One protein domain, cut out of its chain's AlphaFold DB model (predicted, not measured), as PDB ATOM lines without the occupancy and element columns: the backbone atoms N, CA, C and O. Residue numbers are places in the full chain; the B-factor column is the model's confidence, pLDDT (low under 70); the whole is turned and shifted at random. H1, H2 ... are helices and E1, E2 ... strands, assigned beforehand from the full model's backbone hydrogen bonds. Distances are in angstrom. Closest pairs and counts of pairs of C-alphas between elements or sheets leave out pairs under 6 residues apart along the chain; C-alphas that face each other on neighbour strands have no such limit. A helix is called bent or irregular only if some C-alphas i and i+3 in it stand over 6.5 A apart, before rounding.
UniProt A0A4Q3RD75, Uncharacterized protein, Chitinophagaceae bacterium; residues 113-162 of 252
ATOM      1  N   SER A 113     179.034 101.672 102.896       59.59
ATOM      2  CA  SER A 113     178.840 100.222 103.056       59.59
ATOM      3  C   SER A 113     177.651  99.845 103.949       59.59
ATOM      4  O   SER A 113     177.109  98.755 103.807       59.59
ATOM      5  N   ASN A 114     177.216 100.744 104.838       65.88
ATOM      6  CA  ASN A 114     176.018 100.570 105.665       65.88
ATOM      7  C   ASN A 114     174.709 100.982 104.957       65.88
ATOM      8  O   ASN A 114     173.651 100.955 105.579       65.88
ATOM      9  N   GLY A 115     174.772 101.394 103.686       57.88
ATOM     10  CA  GLY A 115     173.618 101.826 102.896       57.88
ATOM     11  C   GLY A 115     173.210 103.289 103.090       57.88
ATOM     12  O   GLY A 115     172.336 103.769 102.367       57.88
ATOM     13  N   ASN A 116     173.848 104.033 104.002       69.44
ATOM     14  CA  ASN A 116     173.595 105.466 104.141       69.44
ATOM     15  C   ASN A 116     174.157 106.242 102.948       69.44
ATOM     16  O   ASN A 116     175.131 105.839 102.313       69.44
ATOM     17  N   LEU A 117     173.539 107.380 102.638       60.94
ATOM     18  CA  LEU A 117     173.979 108.244 101.545       60.94
ATOM     19  C   LEU A 117     175.406 108.739 101.821       60.94
ATOM     20  O   LEU A 117     175.678 109.204 102.919       60.94
ATOM     21  N   ALA A 118     176.298 108.642 100.836       71.31
ATOM     22  CA  ALA A 118     177.683 109.111 100.918       71.31
ATOM     23  C   ALA A 118     177.900 110.403 100.132       71.31
ATOM     24  O   ALA A 118     178.588 111.315 100.592       71.31
ATOM     25  N   SER A 119     177.291 110.512  98.951       75.38
ATOM     26  CA  SER A 119     177.293 111.757  98.190       75.38
ATOM     27  C   SER A 119     176.145 111.843  97.196       75.38
ATOM     28  O   SER A 119     175.573 110.834  96.778       75.38
ATOM     29  N   THR A 120     175.825 113.073  96.803       76.12
ATOM     30  CA  THR A 120     174.946 113.365  95.668       76.12
ATOM     31  C   THR A 120     175.642 114.316  94.719       76.12
ATOM     32  O   THR A 120     176.174 115.319  95.196       76.12
ATOM     33  N   THR A 121     175.565 114.070  93.415       77.06
ATOM     34  CA  THR A 121     176.097 114.977  92.394       77.06
ATOM     35  C   THR A 121     175.019 115.320  91.378       77.06
ATOM     36  O   THR A 121     174.480 114.434  90.722       77.06
ATOM     37  N   GLU A 122     174.731 116.608  91.235       79.50
ATOM     38  CA  GLU A 122     173.948 117.158  90.133       79.50
ATOM     39  C   GLU A 122     174.893 117.542  89.002       79.50
ATOM     40  O   GLU A 122     175.902 118.209  89.239       79.50
ATOM     41  N   PHE A 123     174.545 117.154  87.782       73.75
ATOM     42  CA  PHE A 123     175.290 117.505  86.582       73.75
ATOM     43  C   PHE A 123     174.504 118.521  85.762       73.75
ATOM     44  O   PHE A 123     173.274 118.438  85.673       73.75
ATOM     45  N   ASP A 124     175.220 119.484  85.190       70.94
ATOM     46  CA  ASP A 124     174.676 120.367  84.175       70.94
ATOM     47  C   ASP A 124     174.565 119.675  82.819       70.94
ATOM     48  O   ASP A 124     174.890 118.505  82.621       70.94
ATOM     49  N   GLU A 125     174.124 120.494  81.881       64.44
ATOM     50  CA  GLU A 125     173.835 120.216  80.485       64.44
ATOM     51  C   GLU A 125     175.022 119.636  79.709       64.44
ATOM     52  O   GLU A 125     174.826 118.971  78.696       64.44
ATOM     53  N   LYS A 126     176.251 119.878  80.179       64.38
ATOM     54  CA  LYS A 126     177.501 119.404  79.570       64.38
ATOM     55  C   LYS A 126     178.084 118.206  80.319       64.38
ATOM     56  O   LYS A 126     179.230 117.830  80.076       64.38
ATOM     57  N   GLY A 127     177.329 117.637  81.260       55.44
ATOM     58  CA  GLY A 127     177.806 116.583  82.148       55.44
ATOM     59  C   GLY A 127     178.825 117.079  83.173       55.44
ATOM     60  O   GLY A 127     179.521 116.264  83.781       55.44
ATOM     61  N   LYS A 128     178.947 118.396  83.391       70.69
ATOM     62  CA  LYS A 128     179.833 118.939  84.420       70.69
ATOM     63  C   LYS A 128     179.094 118.938  85.763       70.69
ATOM     64  O   LYS A 128     177.946 119.373  85.831       70.69
ATOM     65  N   PRO A 129     179.722 118.477  86.855       74.12
ATOM     66  CA  PRO A 129     179.106 118.545  88.173       74.12
ATOM     67  C   PRO A 129     178.896 120.009  88.590       74.12
ATOM     68  O   PRO A 129     179.840 120.801  88.587       74.12
ATOM     69  N   VAL A 130     177.663 120.362  88.955       85.94
ATOM     70  CA  VAL A 130     177.268 121.719  89.384       85.94
ATOM     71  C   VAL A 130     176.858 121.814  90.841       85.94
ATOM     72  O   VAL A 130     176.925 122.895  91.420       85.94
ATOM     73  N   ALA A 131     176.485 120.702  91.464       83.75
ATOM     74  CA  ALA A 131     176.288 120.652  92.903       83.75
ATOM     75  C   ALA A 131     176.699 119.281  93.423       83.75
ATOM     76  O   ALA A 131     176.175 118.268  92.966       83.75
ATOM     77  N   THR A 132     177.602 119.249  94.401       81.81
ATOM     78  CA  THR A 132     177.974 118.010  95.087       81.81
ATOM     79  C   THR A 132     177.809 118.180  96.584       81.81
ATOM     80  O   THR A 132     178.327 119.136  97.160       81.81
ATOM     81  N   ARG A 133     177.100 117.241  97.207       87.75
ATOM     82  CA  ARG A 133     176.925 117.154  98.661       87.75
ATOM     83  C   ARG A 133     177.548 115.865  99.151       87.75
ATOM     84  O   ARG A 133     177.480 114.854  98.451       87.75
ATOM     85  N   TYR A 134     178.135 115.911 100.336       89.69
ATOM     86  CA  TYR A 134     178.828 114.788 100.955       89.69
ATOM     87  C   TYR A 134     178.222 114.520 102.319       89.69
ATOM     88  O   TYR A 134     177.795 115.451 102.992       89.69
ATOM     89  N   PHE A 135     178.207 113.264 102.733       88.00
ATOM     90  CA  PHE A 135     177.610 112.845 103.994       88.00
ATOM     91  C   PHE A 135     178.545 111.848 104.682       88.00
ATOM     92  O   PHE A 135     179.213 111.053 104.014       88.00
ATOM     93  N   ASN A 136     178.625 111.889 106.011       90.81
ATOM     94  CA  ASN A 136     179.368 110.891 106.779       90.81
ATOM     95  C   ASN A 136     178.588 109.565 106.872       90.81
ATOM     96  O   ASN A 136     177.455 109.459 106.405       90.81
ATOM     97  N   ILE A 137     179.207 108.548 107.477       85.12
ATOM     98  CA  ILE A 137     178.610 107.212 107.605       85.12
ATOM     99  C   ILE A 137     177.320 107.205 108.443       85.12
ATOM    100  O   ILE A 137     176.458 106.355 108.230       85.12
ATOM    101  N   ASP A 138     177.142 108.194 109.319       91.88
ATOM    102  CA  ASP A 138     175.942 108.392 110.141       91.88
ATOM    103  C   ASP A 138     174.840 109.187 109.409       91.88
ATOM    104  O   ASP A 138     173.756 109.395 109.947       91.88
ATOM    105  N   GLY A 139     175.100 109.638 108.174       86.00
ATOM    106  CA  GLY A 139     174.165 110.397 107.340       86.00
ATOM    107  C   GLY A 139     174.186 111.917 107.543       86.00
ATOM    108  O   GLY A 139     173.398 112.620 106.912       86.00
ATOM    109  N   ALA A 140     175.081 112.452 108.379       93.56
ATOM    110  CA  ALA A 140     175.238 113.892 108.569       93.56
ATOM    111  C   ALA A 140     175.964 114.536 107.378       93.56
ATOM    112  O   ALA A 140     176.997 114.036 106.928       93.56
ATOM    113  N   GLU A 141     175.445 115.662 106.882       93.19
ATOM    114  CA  GLU A 141     176.045 116.398 105.764       93.19
ATOM    115  C   GLU A 141     177.392 117.023 106.165       93.19
ATOM    116  O   GLU A 141     177.547 117.601 107.241       93.19
ATOM    117  N   LEU A 142     178.379 116.893 105.280       93.06
ATOM    118  CA  LEU A 142     179.738 117.389 105.437       93.06
ATOM    119  C   LEU A 142     179.962 118.575 104.504       93.06
ATOM    120  O   LEU A 142     179.719 118.498 103.298       93.06
ATOM    121  N   ASN A 143     180.534 119.651 105.039       94.88
ATOM    122  CA  ASN A 143     181.109 120.685 104.190       94.88
ATOM    123  C   ASN A 143     182.407 120.190 103.525       94.88
ATOM    124  O   ASN A 143     183.006 119.190 103.930       94.88
ATOM    125  N   LYS A 144     182.876 120.925 102.510       88.12
ATOM    126  CA  LYS A 144     184.049 120.544 101.711       88.12
ATOM    127  C   LYS A 144     185.298 120.276 102.562       88.12
ATOM    128  O   LYS A 144     185.941 119.253 102.374       88.12
ATOM    129  N   LYS A 145     185.591 121.134 103.546       94.50
ATOM    130  CA  LYS A 145     186.747 120.971 104.443       94.50
ATOM    131  C   LYS A 145     186.625 119.711 105.305       94.50
ATOM    132  O   LYS A 145     187.600 118.988 105.471       94.50
ATOM    133  N   GLN A 146     185.441 119.442 105.854       95.44
ATOM    134  CA  GLN A 146     185.194 118.231 106.642       95.44
ATOM    135  C   GLN A 146     185.345 116.970 105.788       95.44
ATOM    136  O   GLN A 146     185.987 116.017 106.225       95.44
ATOM    137  N   PHE A 147     184.801 116.981 104.569       88.50
ATOM    138  CA  PHE A 147     184.949 115.881 103.623       88.50
ATOM    139  C   PHE A 147     186.414 115.651 103.233       88.50
ATOM    140  O   PHE A 147     186.889 114.521 103.306       88.50
ATOM    141  N   ASP A 148     187.148 116.707 102.876       89.75
ATOM    142  CA  ASP A 148     188.553 116.597 102.471       89.75
ATOM    143  C   ASP A 148     189.426 116.069 103.623       89.75
ATOM    144  O   ASP A 148     190.268 115.197 103.409       89.75
ATOM    145  N   ASN A 149     189.174 116.514 104.859       92.75
ATOM    146  CA  ASN A 149     189.845 115.989 106.050       92.75
ATOM    147  C   ASN A 149     189.521 114.508 106.297       92.75
ATOM    148  O   ASN A 149     190.418 113.726 106.614       92.75
ATOM    149  N   LEU A 150     188.251 114.114 106.157       88.12
ATOM    150  CA  LEU A 150     187.827 112.724 106.312       88.12
ATOM    151  C   LEU A 150     188.495 111.830 105.259       88.12
ATOM    152  O   LEU A 150     189.024 110.772 105.594       88.12
ATOM    153  N   LEU A 151     188.522 112.281 104.004       83.00
ATOM    154  CA  LEU A 151     189.163 111.573 102.904       83.00
ATOM    155  C   LEU A 151     190.679 111.461 103.110       83.00
ATOM    156  O   LEU A 151     191.248 110.399 102.871       83.00
ATOM    157  N   ALA A 152     191.335 112.527 103.571       88.94
ATOM    158  CA  ALA A 152     192.761 112.508 103.887       88.94
ATOM    159  C   ALA A 152     193.075 111.518 105.016       88.94
ATOM    160  O   ALA A 152     194.016 110.736 104.894       88.94
ATOM    161  N   LYS A 153     192.255 111.495 106.075       88.94
ATOM    162  CA  LYS A 153     192.387 110.536 107.177       88.94
ATOM    163  C   LYS A 153     192.241 109.092 106.688       88.94
ATOM    164  O   LYS A 153     193.114 108.279 106.966       88.94
ATOM    165  N   GLN A 154     191.204 108.795 105.901       79.44
ATOM    166  CA  GLN A 154     190.998 107.455 105.333       79.44
ATOM    167  C   GLN A 154     192.150 107.030 104.416       79.44
ATOM    168  O   GLN A 154     192.591 105.885 104.468       79.44
ATOM    169  N   LYS A 155     192.670 107.948 103.590       80.25
ATOM    170  CA  LYS A 155     193.839 107.679 102.741       80.25
ATOM    171  C   LYS A 155     195.086 107.373 103.568       80.25
ATOM    172  O   LYS A 155     195.759 106.395 103.270       80.25
ATOM    173  N   ALA A 156     195.357 108.158 104.609       87.25
ATOM    174  CA  ALA A 156     196.492 107.926 105.501       87.25
ATOM    175  C   ALA A 156     196.368 106.581 106.240       87.25
ATOM    176  O   ALA A 156     197.330 105.822 106.322       87.25
ATOM    177  N   GLU A 157     195.172 106.240 106.723       83.00
ATOM    178  CA  GLU A 157     194.903 104.943 107.356       83.00
ATOM    179  C   GLU A 157     195.089 103.774 106.376       83.00
ATOM    180  O   GLU A 157     195.680 102.757 106.744       83.00
ATOM    181  N   ALA A 158     194.638 103.921 105.127       77.88
ATOM    182  CA  ALA A 158     194.829 102.925 104.076       77.88
ATOM    183  C   ALA A 158     196.306 102.766 103.683       77.88
ATOM    184  O   ALA A 158     196.758 101.651 103.439       77.88
ATOM    185  N   GLU A 159     197.080 103.849 103.643       82.75
ATOM    186  CA  GLU A 159     198.516 103.809 103.342       82.75
ATOM    187  C   GLU A 159     199.312 103.042 104.411       82.75
ATOM    188  O   GLU A 159     200.249 102.296 104.104       82.75
ATOM    189  N   ILE A 160     198.898 103.172 105.674       86.00
ATOM    190  CA  ILE A 160     199.506 102.463 106.800       86.00
ATOM    191  C   ILE A 160     199.121 100.978 106.785       86.00
ATOM    192  O   ILE A 160     200.001 100.122 106.928       86.00
ATOM    193  N   ASN A 161     197.828 100.675 106.615       87.44
ATOM    194  CA  ASN A 161     197.278  99.352 106.918       87.44
ATOM    195  C   ASN A 161     197.030  98.459 105.699       87.44
ATOM    196  O   ASN A 161     197.051  97.240 105.852       87.44
ATOM    197  N   ASN A 162     196.779  99.005 104.509       90.00
ATOM    198  CA  ASN A 162     196.438  98.185 103.343       90.00
ATOM    199  C   ASN A 162     197.704  97.702 102.630       90.00
ATOM    200  O   ASN A 162     198.725  98.402 102.651       90.00
TER     201      ASN A 162
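What this domain is: This is residues 113 to 162 of the 252 residues of an uncharacterized protein of Chitinophagaceae bacterium (UniProt A0A4Q3RD75). A slender hairpin of two strands, E1 and E2, is joined to one helix, H1, whose first residues, 144 to 147, lie near E2; residues 151 to 162, of which 151 to 161 belong to H1, stick out free. The hairpin's turn, at Glu 125, and the far end of H1, at Asn 161, mark the two ends of the long axis. The printed part has 50 residues, with two named strands and one named helix in the order E1, E2, H1; the sheet's order is E1 - E2, antiparallel, and the class is mixed, helices and strands. The whole is loose, with a radius of gyration of the C-alphas of 13.2 A, and elongated, spanning 41 by 21 by 19 A.

How they stand to each other: Start at the sheet, where E1, residues 117 to 123, and E2, residues 129 to 135, are antiparallel neighbours and form a hairpin, with 172 degrees between their directions. Look at C-alphas 119 and 134, which face each other at 4.4 A. N 122 and O 131 are within hydrogen-bond range at 2.8 A, and so are N 133 and O 120 at 2.9 A. Just past E2, find residues 141 to 142, a short stretch paired antiparallel with residues 134 to 135 of E2. Next comes H1, residues 144 to 161; it has 3 pairs of C-alphas within 8 A of E2, the closest being those of Tyr 134 and Phe 147, 6.8 A apart. E1 and H1 are apart. In H1 every O i to N i+4 pair is within hydrogen-bond range.

Where its parts are: Find C-alpha 117 at (173.979, 108.244, 101.545), where E1 begins; it runs 17.6 A to C-alpha 123. E2 goes back from C-alpha 129 at (179.106, 118.545, 88.173) to C-alpha 135, over 16.9 A. H1, 18 residues, begins at Lys 144 and reaches 25.5 A to C-alpha 161 at (197.278, 99.352, 106.918); it is not bent.

The domain as a whole: The two C-alphas farthest apart are those of Glu 125 and Asn 161, at 41.0 A. Without residues 151 to 162, which stand free, the body of 38 residues spans 32 by 23 by 12 A. The printed part, residues 113 to 162, has no cut. The link from E1 to E2, 5 residues, is tight, and the one from E2 to H1, 8 residues, is short. The mean pLDDT of the printed part is 81.3; look for values under 70 at residues 113 to 117 and 125 to 127.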